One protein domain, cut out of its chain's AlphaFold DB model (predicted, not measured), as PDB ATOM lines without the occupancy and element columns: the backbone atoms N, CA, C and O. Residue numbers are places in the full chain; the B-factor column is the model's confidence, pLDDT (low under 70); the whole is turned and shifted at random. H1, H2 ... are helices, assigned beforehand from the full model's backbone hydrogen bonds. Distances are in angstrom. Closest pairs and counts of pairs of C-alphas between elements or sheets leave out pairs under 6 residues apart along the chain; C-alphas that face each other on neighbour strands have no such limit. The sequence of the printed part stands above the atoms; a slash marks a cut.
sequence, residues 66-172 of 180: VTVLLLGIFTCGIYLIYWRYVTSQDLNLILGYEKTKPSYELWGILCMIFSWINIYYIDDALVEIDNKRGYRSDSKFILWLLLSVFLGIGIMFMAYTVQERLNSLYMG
ATOM      1  N   VAL A  66      21.003   2.967 -42.734       89.81
ATOM      2  CA  VAL A  66      19.904   2.759 -43.686       89.81
ATOM      3  C   VAL A  66      20.367   2.944 -45.132       89.81
ATOM      4  O   VAL A  66      20.021   2.131 -45.982       89.81
ATOM      5  N   THR A  67      21.193   3.951 -45.427       89.31
ATOM      6  CA  THR A  67      21.746   4.143 -46.778       89.31
ATOM      7  C   THR A  67      22.613   2.957 -47.191       89.31
ATOM      8  O   THR A  67      22.510   2.507 -48.329       89.31
ATOM      9  N   VAL A  68      23.427   2.415 -46.277       91.00
ATOM     10  CA  VAL A  68      24.250   1.226 -46.554       91.00
ATOM     11  C   VAL A  68      23.374   0.021 -46.901       91.00
ATOM     12  O   VAL A  68      23.657  -0.678 -47.874       91.00
ATOM     13  N   LEU A  69      22.281  -0.187 -46.163       90.81
ATOM     14  CA  LEU A  69      21.324  -1.263 -46.434       90.81
ATOM     15  C   LEU A  69      20.591  -1.073 -47.761       90.81
ATOM     16  O   LEU A  69      20.507  -2.012 -48.546       90.81
ATOM     17  N   LEU A  70      20.086   0.131 -48.033       91.31
ATOM     18  CA  LEU A  70      19.389   0.428 -49.283       91.31
ATOM     19  C   LEU A  70      20.303   0.194 -50.485       91.31
ATOM     20  O   LEU A  70      19.913  -0.500 -51.418       91.31
ATOM     21  N   LEU A  71      21.539   0.695 -50.435       90.75
ATOM     22  CA  LEU A  71      22.531   0.440 -51.479       90.75
ATOM     23  C   LEU A  71      22.859  -1.052 -51.593       90.75
ATOM     24  O   LEU A  71      22.991  -1.560 -52.702       90.75
ATOM     25  N   GLY A  72      22.922  -1.774 -50.472       87.94
ATOM     26  CA  GLY A  72      23.035  -3.229 -50.458       87.94
ATOM     27  C   GLY A  72      21.903  -3.917 -51.219       87.94
ATOM     28  O   GLY A  72      22.173  -4.754 -52.070       87.94
ATOM     29  N   ILE A  73      20.648  -3.529 -50.986       89.06
ATOM     30  CA  ILE A  73      19.481  -4.112 -51.667       89.06
ATOM     31  C   ILE A  73      19.493  -3.771 -53.160       89.06
ATOM     32  O   ILE A  73      19.377  -4.666 -53.995       89.06
ATOM     33  N   PHE A  74      19.686  -2.495 -53.505       92.19
ATOM     34  CA  PHE A  74      19.649  -2.035 -54.897       92.19
ATOM     35  C   PHE A  74      20.786  -2.592 -55.757       92.19
ATOM     36  O   PHE A  74      20.625  -2.724 -56.965       92.19
ATOM     37  N   THR A  75      21.920  -2.941 -55.151       91.56
ATOM     38  CA  THR A  75      23.068  -3.539 -55.855       91.56
ATOM     39  C   THR A  75      23.143  -5.059 -55.700       91.56
ATOM     40  O   THR A  75      24.199  -5.645 -55.938       91.56
ATOM     41  N   CYS A  76      22.058  -5.712 -55.263       85.94
ATOM     42  CA  CYS A  76      22.005  -7.163 -55.043       85.94
ATOM     43  C   CYS A  76      23.137  -7.688 -54.136       85.94
ATOM     44  O   CYS A  76      23.707  -8.751 -54.364       85.94
ATOM     45  N   GLY A  77      23.496  -6.922 -53.107       82.25
ATOM     46  CA  GLY A  77      24.514  -7.268 -52.119       82.25
ATOM     47  C   GLY A  77      25.950  -6.929 -52.524       82.25
ATOM     48  O   GLY A  77      26.826  -6.973 -51.661       82.25
ATOM     49  N   ILE A  78      26.211  -6.518 -53.770       88.00
ATOM     50  CA  ILE A  78      27.568  -6.175 -54.236       88.00
ATOM     51  C   ILE A  78      28.133  -5.000 -53.432       88.00
ATOM     52  O   ILE A  78      29.280  -5.038 -52.983       88.00
ATOM     53  N   TYR A  79      27.309  -3.985 -53.163       90.38
ATOM     54  CA  TYR A  79      27.721  -2.854 -52.336       90.38
ATOM     55  C   TYR A  79      28.110  -3.274 -50.914       90.38
ATOM     56  O   TYR A  79      29.012  -2.677 -50.338       90.38
ATOM     57  N   LEU A  80      27.493  -4.319 -50.348       89.44
ATOM     58  CA  LEU A  80      27.840  -4.797 -49.005       89.44
ATOM     59  C   LEU A  80      29.237  -5.423 -48.970       89.44
ATOM     60  O   LEU A  80      29.918  -5.301 -47.956       89.44
ATOM     61  N   ILE A  81      29.681  -6.052 -50.063       89.94
ATOM     62  CA  ILE A  81      31.047  -6.584 -50.194       89.94
ATOM     63  C   ILE A  81      32.053  -5.427 -50.219       89.94
ATOM     64  O   ILE A  81      32.999  -5.408 -49.432       89.94
ATOM     65  N   TYR A  82      31.808  -4.422 -51.067       90.69
ATOM     66  CA  TYR A  82      32.626  -3.206 -51.118       90.69
ATOM     67  C   TYR A  82      32.675  -2.493 -49.759       90.69
ATOM     68  O   TYR A  82      33.743  -2.128 -49.268       90.69
ATOM     69  N   TRP A  83      31.520  -2.324 -49.121       92.62
ATOM     70  CA  TRP A  83      31.420  -1.657 -47.832       92.62
ATOM     71  C   TRP A  83      32.166  -2.426 -46.732       92.62
ATOM     72  O   TRP A  83      32.858  -1.796 -45.934       92.62
ATOM     73  N   ARG A  84      32.111  -3.768 -46.714       91.38
ATOM     74  CA  ARG A  84      32.909  -4.583 -45.779       91.38
ATOM     75  C   ARG A  84      34.405  -4.414 -46.008       91.38
ATOM     76  O   ARG A  84      35.132  -4.248 -45.036       91.38
ATOM     77  N   TYR A  85      34.851  -4.384 -47.263       91.81
ATOM     78  CA  TYR A  85      36.257  -4.154 -47.599       91.81
ATOM     79  C   TYR A  85      36.771  -2.827 -47.018       91.81
ATOM     80  O   TYR A  85      37.778  -2.810 -46.309       91.81
ATOM     81  N   VAL A  86      36.046  -1.728 -47.263       91.88
ATOM     82  CA  VAL A  86      36.407  -0.399 -46.738       91.88
ATOM     83  C   VAL A  86      36.323  -0.376 -45.211       91.88
ATOM     84  O   VAL A  86      37.209   0.149 -44.548       91.88
ATOM     85  N   THR A  87      35.304  -1.014 -44.634       92.06
ATOM     86  CA  THR A  87      35.132  -1.103 -43.179       92.06
ATOM     87  C   THR A  87      36.279  -1.855 -42.502       92.06
ATOM     88  O   THR A  87      36.761  -1.424 -41.461       92.06
ATOM     89  N   SER A  88      36.764  -2.951 -43.089       92.19
ATOM     90  CA  SER A  88      37.949  -3.665 -42.600       92.19
ATOM     91  C   SER A  88      39.189  -2.765 -42.589       92.19
ATOM     92  O   SER A  88      39.931  -2.730 -41.609       92.19
ATOM     93  N   GLN A  89      39.393  -1.979 -43.648       91.12
ATOM     94  CA  GLN A  89      40.486  -1.006 -43.687       91.12
ATOM     95  C   GLN A  89      40.331   0.052 -42.593       91.12
ATOM     96  O   GLN A  89      41.277   0.284 -41.842       91.12
ATOM     97  N   ASP A  90      39.134   0.625 -42.451       89.94
ATOM     98  CA  ASP A  90      38.829   1.619 -41.421       89.94
ATOM     99  C   ASP A  90      39.101   1.062 -40.013       89.94
ATOM    100  O   ASP A  90      39.728   1.733 -39.199       89.94
ATOM    101  N   LEU A  91      38.704  -0.181 -39.721       90.12
ATOM    102  CA  LEU A  91      38.945  -0.829 -38.426       90.12
ATOM    103  C   LEU A  91      40.433  -1.048 -38.138       90.12
ATOM    104  O   LEU A  91      40.877  -0.807 -37.017       90.12
ATOM    105  N   ASN A  92      41.212  -1.462 -39.138       90.00
ATOM    106  CA  ASN A  92      42.661  -1.616 -38.989       90.00
ATOM    107  C   ASN A  92      43.353  -0.267 -38.754       90.00
ATOM    108  O   ASN A  92      44.279  -0.181 -37.949       90.00
ATOM    109  N   LEU A  93      42.882   0.793 -39.416       87.19
ATOM    110  CA  LEU A  93      43.367   2.157 -39.199       87.19
ATOM    111  C   LEU A  93      43.024   2.658 -37.788       87.19
ATOM    112  O   LEU A  93      43.883   3.237 -37.128       87.19
ATOM    113  N   ILE A  94      41.807   2.389 -37.300       86.44
ATOM    114  CA  ILE A  94      41.371   2.730 -35.935       86.44
ATOM    115  C   ILE A  94      42.225   2.008 -34.887       86.44
ATOM    116  O   ILE A  94      42.616   2.600 -33.882       86.44
ATOM    117  N   LEU A  95      42.495   0.720 -35.104       84.94
ATOM    118  CA  LEU A  95      43.253  -0.110 -34.172       84.94
ATOM    119  C   LEU A  95      44.768   0.084 -34.270       84.94
ATOM    120  O   LEU A  95      45.468  -0.351 -33.364       84.94
ATOM    121  N   GLY A  96      45.277   0.709 -35.334       82.62
ATOM    122  CA  GLY A  96      46.710   0.920 -35.556       82.62
ATOM    123  C   GLY A  96      47.499  -0.345 -35.917       82.62
ATOM    124  O   GLY A  96      48.727  -0.307 -35.953       82.62
ATOM    125  N   TYR A  97      46.822  -1.463 -36.186       84.00
ATOM    126  CA  TYR A  97      47.428  -2.713 -36.642       84.00
ATOM    127  C   TYR A  97      46.444  -3.519 -37.499       84.00
ATOM    128  O   TYR A  97      45.233  -3.296 -37.477       84.00
ATOM    129  N   GLU A  98      46.963  -4.476 -38.267       87.75
ATOM    130  CA  GLU A  98      46.144  -5.327 -39.130       87.75
ATOM    131  C   GLU A  98      45.438  -6.415 -38.307       87.75
ATOM    132  O   GLU A  98      46.028  -7.447 -37.978       87.75
ATOM    133  N   LYS A  99      44.173  -6.172 -37.946       88.62
ATOM    134  CA  LYS A  99      43.318  -7.152 -37.259       88.62
ATOM    135  C   LYS A  99      42.381  -7.873 -38.223       88.62
ATOM    136  O   LYS A  99      42.252  -9.094 -38.185       88.62
ATOM    137  N   THR A 100      41.732  -7.108 -39.086       89.38
ATOM    138  CA  THR A 100      40.874  -7.610 -40.163       89.38
ATOM    139  C   THR A 100      41.689  -7.785 -41.440       89.38
ATOM    140  O   THR A 100      42.727  -7.145 -41.610       89.38
ATOM    141  N   LYS A 101      41.225  -8.633 -42.361       89.31
ATOM    142  CA  LYS A 101      41.915  -8.895 -43.632       89.31
ATOM    143  C   LYS A 101      41.022  -8.472 -44.796       89.31
ATOM    144  O   LYS A 101      40.270  -9.303 -45.304       89.31
ATOM    145  N   PRO A 102      41.115  -7.214 -45.271       87.31
ATOM    146  CA  PRO A 102      40.276  -6.715 -46.365       87.31
ATOM    147  C   PRO A 102      40.353  -7.585 -47.628       87.31
ATOM    148  O   PRO A 102      39.363  -7.760 -48.332       87.31
ATOM    149  N   SER A 103      41.514  -8.193 -47.898       85.25
ATOM    150  CA  SER A 103      41.713  -9.099 -49.036       85.25
ATOM    151  C   SER A 103      40.756 -10.297 -49.033       85.25
ATOM    152  O   SER A 103      40.400 -10.786 -50.103       85.25
ATOM    153  N   TYR A 104      40.282 -10.745 -47.867       86.75
ATOM    154  CA  TYR A 104      39.352 -11.869 -47.759       86.75
ATOM    155  C   TYR A 104      37.959 -11.550 -48.319       86.75
ATOM    156  O   TYR A 104      37.265 -12.477 -48.726       86.75
ATOM    157  N   GLU A 105      37.557 -10.277 -48.423       84.88
ATOM    158  CA  GLU A 105      36.296  -9.907 -49.090       84.88
ATOM    159  C   GLU A 105      36.359 -10.126 -50.606       84.88
ATOM    160  O   GLU A 105      35.372 -10.536 -51.212       84.88
ATOM    161  N   LEU A 106      37.531  -9.919 -51.218       81.62
ATOM    162  CA  LEU A 106      37.734 -10.162 -52.649       81.62
ATOM    163  C   LEU A 106      37.729 -11.666 -52.951       81.62
ATOM    164  O   LEU A 106      37.053 -12.116 -53.874       81.62
ATOM    165  N   TRP A 107      38.418 -12.456 -52.121       79.38
ATOM    166  CA  TRP A 107      38.389 -13.923 -52.201       79.38
ATOM    167  C   TRP A 107      37.029 -14.516 -51.798       79.38
ATOM    168  O   TRP A 107      36.675 -15.612 -52.235       79.38
ATOM    169  N   GLY A 108      36.237 -13.769 -51.025       74.38
ATOM    170  CA  GLY A 108      34.878 -14.115 -50.615       74.38
ATOM    171  C   GLY A 108      33.901 -14.292 -51.777       74.38
ATOM    172  O   GLY A 108      32.969 -15.086 -51.668       74.38
ATOM    173  N   ILE A 109      34.143 -13.620 -52.908       75.69
ATOM    174  CA  ILE A 109      33.325 -13.742 -54.126       75.69
ATOM    175  C   ILE A 109      33.442 -15.149 -54.733       75.69
ATOM    176  O   ILE A 109      32.460 -15.689 -55.233       75.69
ATOM    177  N   LEU A 110      34.631 -15.757 -54.662       77.19
ATOM    178  CA  LEU A 110      34.883 -17.126 -55.125       77.19
ATOM    179  C   LEU A 110      34.409 -18.161 -54.103       77.19
ATOM    180  O   LEU A 110      33.856 -19.195 -54.471       77.19
ATOM    181  N   CYS A 111      34.643 -17.894 -52.816       75.44
ATOM    182  CA  CYS A 111      34.253 -18.789 -51.739       75.44
ATOM    183  C   CYS A 111      33.833 -17.994 -50.500       75.44
ATOM    184  O   CYS A 111      34.663 -17.411 -49.798       75.44
ATOM    185  N   MET A 112      32.533 -18.031 -50.199       80.50
ATOM    186  CA  MET A 112      31.901 -17.254 -49.124       80.50
ATOM    187  C   MET A 112      32.517 -17.505 -47.741       80.50
ATOM    188  O   MET A 112      32.399 -16.656 -46.860       80.50
ATOM    189  N   ILE A 113      33.215 -18.631 -47.541       86.62
ATOM    190  CA  ILE A 113      33.878 -18.967 -46.274       86.62
ATOM    191  C   ILE A 113      34.896 -17.901 -45.843       86.62
ATOM    192  O   ILE A 113      34.973 -17.571 -44.662       86.62
ATOM    193  N   PHE A 114      35.634 -17.303 -46.787       86.69
ATOM    194  CA  PHE A 114      36.617 -16.264 -46.471       86.69
ATOM    195  C   PHE A 114      35.941 -14.967 -46.019       86.69
ATOM    196  O   PHE A 114      36.422 -14.326 -45.083       86.69
ATOM    197  N   SER A 115      34.790 -14.628 -46.611       86.06
ATOM    198  CA  SER A 115      33.982 -13.483 -46.171       86.06
ATOM    199  C   SER A 115      33.466 -13.703 -44.745       86.06
ATOM    200  O   SER A 115      33.592 -12.817 -43.907       86.06
ATOM    201  N   TRP A 116      33.013 -14.916 -44.403       89.06
ATOM    202  CA  TRP A 116      32.603 -15.252 -43.032       89.06
ATOM    203  C   TRP A 116      33.729 -15.118 -42.005       89.06
ATOM    204  O   TRP A 116      33.506 -14.576 -40.922       89.06
ATOM    205  N   ILE A 117      34.944 -15.555 -42.347       91.06
ATOM    206  CA  ILE A 117      36.120 -15.388 -41.481       91.06
ATOM    207  C   ILE A 117      36.410 -13.900 -41.245       91.06
ATOM    208  O   ILE A 117      36.680 -13.492 -40.118       91.06
ATOM    209  N   ASN A 118      36.337 -13.065 -42.284       91.50
ATOM    210  CA  ASN A 118      36.574 -11.633 -42.120       91.50
ATOM    211  C   ASN A 118      35.459 -10.943 -41.317       91.50
ATOM    212  O   ASN A 118      35.753 -10.082 -40.492       91.50
ATOM    213  N   ILE A 119      34.200 -11.366 -41.473       91.56
ATOM    214  CA  ILE A 119      33.072 -10.884 -40.657       91.56
ATOM    215  C   ILE A 119      33.299 -11.181 -39.166       91.56
ATOM    216  O   ILE A 119      33.006 -10.325 -38.331       91.56
ATOM    217  N   TYR A 120      33.871 -12.340 -38.825       92.56
ATOM    218  CA  TYR A 120      34.285 -12.641 -37.451       92.56
ATOM    219  C   TYR A 120      35.349 -11.655 -36.943       92.56
ATOM    220  O   TYR A 120      35.193 -11.082 -35.867       92.56
ATOM    221  N   TYR A 121      36.399 -11.394 -37.729       92.88
ATOM    222  CA  TYR A 121      37.438 -10.438 -37.332       92.88
ATOM    223  C   TYR A 121      36.928  -8.995 -37.229       92.88
ATOM    224  O   TYR A 121      37.411  -8.242 -36.387       92.88
ATOM    225  N   ILE A 122      35.954  -8.601 -38.056       92.56
ATOM    226  CA  ILE A 122      35.285  -7.296 -37.963       92.56
ATOM    227  C   ILE A 122      34.561  -7.156 -36.617       92.56
ATOM    228  O   ILE A 122      34.685  -6.121 -35.963       92.56
ATOM    229  N   ASP A 123      33.834  -8.188 -36.189       92.81
ATOM    230  CA  ASP A 123      33.152  -8.204 -34.891       92.81
ATOM    231  C   ASP A 123      34.152  -8.148 -33.725       92.81
ATOM    232  O   ASP A 123      34.021  -7.313 -32.833       92.81
ATOM    233  N   ASP A 124      35.214  -8.955 -33.775       92.06
ATOM    234  CA  ASP A 124      36.270  -8.966 -32.754       92.06
ATOM    235  C   ASP A 124      37.053  -7.635 -32.689       92.06
ATOM    236  O   ASP A 124      37.503  -7.198 -31.625       92.06
ATOM    237  N   ALA A 125      37.205  -6.939 -33.819       91.12
ATOM    238  CA  ALA A 125      37.762  -5.589 -33.857       91.12
ATOM    239  C   ALA A 125      36.827  -4.566 -33.194       91.12
ATOM    240  O   ALA A 125      37.290  -3.724 -32.425       91.12
ATOM    241  N   LEU A 126      35.517  -4.651 -33.438       90.06
ATOM    242  CA  LEU A 126      34.528  -3.772 -32.810       90.06
ATOM    243  C   LEU A 126      34.419  -3.992 -31.303       90.06
ATOM    244  O   LEU A 126      34.377  -3.019 -30.556       90.06
ATOM    245  N   VAL A 127      34.416  -5.249 -30.855       90.19
ATOM    246  CA  VAL A 127      34.431  -5.595 -29.428       90.19
ATOM    247  C   VAL A 127      35.666  -5.008 -28.749       90.19
ATOM    248  O   VAL A 127      35.556  -4.398 -27.687       90.19
ATOM    249  N   GLU A 128      36.842  -5.120 -29.370       88.31
ATOM    250  CA  GLU A 128      38.068  -4.516 -28.845       88.31
ATOM    251  C   GLU A 128      37.986  -2.983 -28.779       88.31
ATOM    252  O   GLU A 128      38.388  -2.393 -27.776       88.31
ATOM    253  N   ILE A 129      37.448  -2.337 -29.818       86.00
ATOM    254  CA  ILE A 129      37.234  -0.882 -29.845       86.00
ATOM    255  C   ILE A 129      36.292  -0.458 -28.713       86.00
ATOM    256  O   ILE A 129      36.602   0.475 -27.974       86.00
ATOM    257  N   ASP A 130      35.164  -1.144 -28.543       85.31
ATOM    258  CA  ASP A 130      34.182  -0.809 -27.512       85.31
ATOM    259  C   ASP A 130      34.751  -1.035 -26.100       85.31
ATOM    260  O   ASP A 130      34.636  -0.147 -25.250       85.31
ATOM    261  N   ASN A 131      35.484  -2.133 -25.882       84.88
ATOM    262  CA  ASN A 131      36.167  -2.413 -24.616       84.88
ATOM    263  C   ASN A 131      37.214  -1.341 -24.272       84.88
ATOM    264  O   ASN A 131      37.281  -0.886 -23.130       84.88
ATOM    265  N   LYS A 132      37.992  -0.870 -25.256       81.94
ATOM    266  CA  LYS A 132      38.963   0.226 -25.066       81.94
ATOM    267  C   LYS A 132      38.305   1.577 -24.781       81.94
ATOM    268  O   LYS A 132      38.911   2.428 -24.137       81.94
ATOM    269  N   ARG A 133      37.064   1.785 -25.231       78.00
ATOM    270  CA  ARG A 133      36.252   2.967 -24.892       78.00
ATOM    271  C   ARG A 133      35.596   2.866 -23.510       78.00
ATOM    272  O   ARG A 133      34.954   3.823 -23.086       78.00
ATOM    273  N   GLY A 134      35.752   1.738 -22.814       75.75
ATOM    274  CA  GLY A 134      35.145   1.483 -21.508       75.75
ATOM    275  C   GLY A 134      33.720   0.927 -21.575       75.75
ATOM    276  O   GLY A 134      33.055   0.844 -20.543       75.75
ATOM    277  N   TYR A 135      33.239   0.533 -22.758       79.06
ATOM    278  CA  TYR A 135      31.962  -0.163 -22.914       79.06
ATOM    279  C   TYR A 135      32.192  -1.671 -22.889       79.06
ATOM    280  O   TYR A 135      33.064  -2.176 -23.583       79.06
ATOM    281  N   ARG A 136      31.377  -2.415 -22.137       76.06
ATOM    282  CA  ARG A 136      31.339  -3.874 -22.280       76.06
ATOM    283  C   ARG A 136      30.556  -4.202 -23.546       76.06
ATOM    284  O   ARG A 136      29.367  -3.901 -23.603       76.06
ATOM    285  N   SER A 137      31.223  -4.787 -24.535       80.19
ATOM    286  CA  SER A 137      30.572  -5.357 -25.713       80.19
ATOM    287  C   SER A 137      30.899  -6.834 -25.808       80.19
ATOM    288  O   SER A 137      32.062  -7.218 -25.718       80.19
ATOM    289  N   ASP A 138      29.880  -7.632 -26.094       83.69
ATOM    290  CA  ASP A 138      30.041  -9.034 -26.451       83.69
ATOM    291  C   ASP A 138      30.058  -9.205 -27.977       83.69
ATOM    292  O   ASP A 138      29.645  -8.311 -28.730       83.69
ATOM    293  N   SER A 139      30.584 -10.348 -28.423       87.31
ATOM    294  CA  SER A 139      30.650 -10.732 -29.836       87.31
ATOM    295  C   SER A 139      29.249 -10.983 -30.391       87.31
ATOM    296  O   SER A 139      28.458 -11.733 -29.814       87.31
ATOM    297  N   LYS A 140      28.941 -10.381 -31.543       86.88
ATOM    298  CA  LYS A 140      27.650 -10.520 -32.239       86.88
ATOM    299  C   LYS A 140      27.713 -11.450 -33.436       86.88
ATOM    300  O   LYS A 140      26.684 -11.722 -34.056       86.88
ATOM    301  N   PHE A 141      28.892 -11.994 -33.717       89.75
ATOM    302  CA  PHE A 141      29.125 -12.887 -34.839       89.75
ATOM    303  C   PHE A 141      28.150 -14.073 -34.889       89.75
ATOM    304  O   PHE A 141      27.545 -14.322 -35.930       89.75
ATOM    305  N   ILE A 142      27.938 -14.775 -33.767       89.56
ATOM    306  CA  ILE A 142      27.041 -15.946 -33.716       89.56
ATOM    307  C   ILE A 142      25.597 -15.538 -34.017       89.56
ATOM    308  O   ILE A 142      24.913 -16.217 -34.782       89.56
ATOM    309  N   LEU A 143      25.141 -14.411 -33.466       89.88
ATOM    310  CA  LEU A 143      23.808 -13.880 -33.744       89.88
ATOM    311  C   LEU A 143      23.641 -13.580 -35.239       89.88
ATOM    312  O   LEU A 143      22.640 -13.974 -35.836       89.88
ATOM    313  N   TRP A 144      24.624 -12.920 -35.857       91.56
ATOM    314  CA  TRP A 144      24.604 -12.609 -37.290       91.56
ATOM    315  C   TRP A 144      24.618 -13.867 -38.155       91.56
ATOM    316  O   TRP A 144      23.892 -13.932 -39.147       91.56
ATOM    317  N   LEU A 145      25.396 -14.877 -37.763       90.12
ATOM    318  CA  LEU A 145      25.479 -16.160 -38.451       90.12
ATOM    319  C   LEU A 145      24.144 -16.905 -38.395       90.12
ATOM    320  O   LEU A 145      23.620 -17.281 -39.442       90.12
ATOM    321  N   LEU A 146      23.551 -17.064 -37.209       91.62
ATOM    322  CA  LEU A 146      22.251 -17.725 -37.052       91.62
ATOM    323  C   LEU A 146      21.169 -16.983 -37.847       91.62
ATOM    324  O   LEU A 146      20.430 -17.592 -38.618       91.62
ATOM    325  N   LEU A 147      21.124 -15.656 -37.738       90.38
ATOM    326  CA  LEU A 147      20.157 -14.845 -38.471       90.38
ATOM    327  C   LEU A 147      20.348 -14.943 -39.995       90.38
ATOM    328  O   LEU A 147      19.379 -14.887 -40.752       90.38
ATOM    329  N   SER A 148      21.586 -15.122 -40.458       88.81
ATOM    330  CA  SER A 148      21.876 -15.347 -41.872       88.81
ATOM    331  C   SER A 148      21.441 -16.728 -42.345       88.81
ATOM    332  O   SER A 148      20.895 -16.828 -43.437       88.81
ATOM    333  N   VAL A 149      21.673 -17.778 -41.555       88.31
ATOM    334  CA  VAL A 149      21.346 -19.162 -41.935       88.31
ATOM    335  C   VAL A 149      19.837 -19.404 -41.920       88.31
ATOM    336  O   VAL A 149      19.319 -20.041 -42.831       88.31
ATOM    337  N   PHE A 150      19.120 -18.881 -40.922       89.38
ATOM    338  CA  PHE A 150      17.688 -19.151 -40.763       89.38
ATOM    339  C   PHE A 150      16.779 -18.175 -41.517       89.38
ATOM    340  O   PHE A 150      15.732 -18.587 -42.006       89.38
ATOM    341  N   LEU A 151      17.138 -16.888 -41.593       89.31
ATOM    342  CA  LEU A 151      16.272 -15.844 -42.167       89.31
ATOM    343  C   LEU A 151      16.868 -15.171 -43.413       89.31
ATOM    344  O   LEU A 151      16.184 -14.378 -44.053       89.31
ATOM    345  N   GLY A 152      18.140 -15.410 -43.750       83.31
ATOM    346  CA  GLY A 152      18.808 -14.758 -44.886       83.31
ATOM    347  C   GLY A 152      19.101 -13.260 -44.699       83.31
ATOM    348  O   GLY A 152      19.715 -12.645 -45.566       83.31
ATOM    349  N   ILE A 153      18.715 -12.659 -43.567       87.06
ATOM    350  CA  ILE A 153      18.880 -11.218 -43.290       87.06
ATOM    351  C   ILE A 153      20.099 -10.892 -42.414       87.06
ATOM    352  O   ILE A 153      20.348  -9.727 -42.103       87.06
ATOM    353  N   GLY A 154      20.879 -11.898 -42.007       88.75
ATOM    354  CA  GLY A 154      22.000 -11.721 -41.074       88.75
ATOM    355  C   GLY A 154      23.058 -10.721 -41.543       88.75
ATOM    356  O   GLY A 154      23.499  -9.887 -40.754       88.75
ATOM    357  N   ILE A 155      23.400 -10.719 -42.835       87.94
ATOM    358  CA  ILE A 155      24.370  -9.769 -43.411       87.94
ATOM    359  C   ILE A 155      23.865  -8.319 -43.342       87.94
ATOM    360  O   ILE A 155      24.646  -7.398 -43.109       87.94
ATOM    361  N   MET A 156      22.556  -8.105 -43.490       89.12
ATOM    362  CA  MET A 156      21.946  -6.777 -43.374       89.12
ATOM    363  C   MET A 156      22.006  -6.285 -41.929       89.12
ATOM    364  O   MET A 156      22.391  -5.151 -41.655       89.12
ATOM    365  N   PHE A 157      21.694  -7.163 -40.978       90.75
ATOM    366  CA  PHE A 157      21.785  -6.829 -39.562       90.75
ATOM    367  C   PHE A 157      23.237  -6.564 -39.119       90.75
ATOM    368  O   PHE A 157      23.491  -5.634 -38.349       90.75
ATOM    369  N   MET A 158      24.202  -7.307 -39.665       91.75
ATOM    370  CA  MET A 158      25.632  -7.033 -39.494       91.75
ATOM    371  C   MET A 158      25.993  -5.632 -40.005       91.75
ATOM    372  O   MET A 158      26.506  -4.817 -39.243       91.75
ATOM    373  N   ALA A 159      25.647  -5.301 -41.253       91.75
ATOM    374  CA  ALA A 159      25.970  -3.994 -41.827       91.75
ATOM    375  C   ALA A 159      25.367  -2.834 -41.015       91.75
ATOM    376  O   ALA A 159      26.036  -1.833 -40.758       91.75
ATOM    377  N   TYR A 160      24.127  -2.996 -40.544       91.94
ATOM    378  CA  TYR A 160      23.467  -2.018 -39.682       91.94
ATOM    379  C   TYR A 160      24.217  -1.802 -38.362       91.94
ATOM    380  O   TYR A 160      24.543  -0.673 -37.994       91.94
ATOM    381  N   THR A 161      24.492  -2.890 -37.640       91.31
ATOM    382  CA  THR A 161      25.088  -2.835 -36.298       91.31
ATOM    383  C   THR A 161      26.513  -2.294 -36.320       91.31
ATOM    384  O   THR A 161      26.853  -1.452 -35.487       91.31
ATOM    385  N   VAL A 162      27.322  -2.718 -37.290       91.88
ATOM    386  CA  VAL A 162      28.688  -2.223 -37.488       91.88
ATOM    387  C   VAL A 162      28.694  -0.746 -37.873       91.88
ATOM    388  O   VAL A 162      29.442   0.028 -37.278       91.88
ATOM    389  N   GLN A 163      27.835  -0.319 -38.807       91.50
ATOM    390  CA  GLN A 163      27.780   1.088 -39.203       91.50
ATOM    391  C   GLN A 163      27.341   1.992 -38.041       91.50
ATOM    392  O   GLN A 163      27.909   3.067 -37.863       91.50
ATOM    393  N   GLU A 164      26.385   1.556 -37.214       90.25
ATOM    394  CA  GLU A 164      25.962   2.304 -36.022       90.25
ATOM    395  C   GLU A 164      27.102   2.445 -35.001       90.25
ATOM    396  O   GLU A 164      27.331   3.532 -34.465       90.25
ATOM    397  N   ARG A 165      27.878   1.377 -34.774       88.56
ATOM    398  CA  ARG A 165      29.044   1.409 -33.877       88.56
ATOM    399  C   ARG A 165      30.128   2.353 -34.381       88.56
ATOM    400  O   ARG A 165      30.606   3.182 -33.608       88.56
ATOM    401  N   LEU A 166      30.462   2.288 -35.668       88.44
ATOM    402  CA  LEU A 166      31.435   3.191 -36.286       88.44
ATOM    403  C   LEU A 166      30.975   4.648 -36.228       88.44
ATOM    404  O   LEU A 166      31.743   5.522 -35.841       88.44
ATOM    405  N   ASN A 167      29.702   4.914 -36.517       89.38
ATOM    406  CA  ASN A 167      29.146   6.259 -36.396       89.38
ATOM    407  C   ASN A 167      29.222   6.777 -34.956       89.38
ATOM    408  O   ASN A 167      29.590   7.930 -34.743       89.38
ATOM    409  N   SER A 168      28.939   5.923 -33.966       84.62
ATOM    410  CA  SER A 168      29.071   6.279 -32.550       84.62
ATOM    411  C   SER A 168      30.512   6.642 -32.182       84.62
ATOM    412  O   SER A 168      30.741   7.592 -31.434       84.62
ATOM    413  N   LEU A 169      31.491   5.925 -32.749       84.69
ATOM    414  CA  LEU A 169      32.909   6.211 -32.570       84.69
ATOM    415  C   LEU A 169      33.254   7.575 -33.178       84.69
ATOM    416  O   LEU A 169      33.854   8.403 -32.499       84.69
ATOM    417  N   TYR A 170      32.813   7.840 -34.410       83.12
ATOM    418  CA  TYR A 170      33.089   9.101 -35.107       83.12
ATOM    419  C   TYR A 170      32.429  10.316 -34.446       83.12
ATOM    420  O   TYR A 170      32.959  11.424 -34.504       83.12
ATOM    421  N   MET A 171      31.280  10.111 -33.802       77.88
ATOM    422  CA  MET A 171      30.551  11.144 -33.063       77.88
ATOM    423  C   MET A 171      31.000  11.275 -31.601       77.88
ATOM    424  O   MET A 171      30.540  12.182 -30.910       77.88
ATOM    425  N   GLY A 172      31.866  10.381 -31.107       71.75
ATOM    426  CA  GLY A 172      32.263  10.341 -29.698       71.75
ATOM    427  C   GLY A 172      31.114   9.995 -28.738       71.75
ATOM    428  O   GLY A 172      31.180  10.337 -27.562       71.75
TER     429      GLY A 172
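This is residues 66 to 172 of the 180 residues of the protein "DUF4234 domain-containing protein" of Clostridiaceae bacterium (UniProt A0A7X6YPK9). Long helices H2, H4 and H6 run the same way round a triangle, shorter H1, H3 and H5 the opposite way between them. H2, H4, H5 and H6 make a side-by-side bundle. Printed are 107 residues with six named helices, H1 to H6, all helix. It is compact: radius of gyration of the C-alphas 13.1 A, spans 36, 24 and 24 A.

H4, residues 112 to 132, is 30.6 A from first to last C-alpha. H1 runs from C-alpha 66 (19.904, 2.759, -43.686) to 74, H2 78 to 95, H3 103 to 108, H5 141 to 151, H6 from 154 to C-alpha 171 (30.551, 11.144, -33.063).

H4, the hub, touches H3 at a steep 44 degrees, closest C-alphas Gly 108 and Ser 115, 4.6 A. It touches H2, and only just H5 and H6, with 3 C-alpha pairs within 8 A each. H1 touches H2 and H6. Every helix O i to N i+4 pair is within hydrogen-bond range.

The printed part has no cut and no residue under 70 in pLDDT.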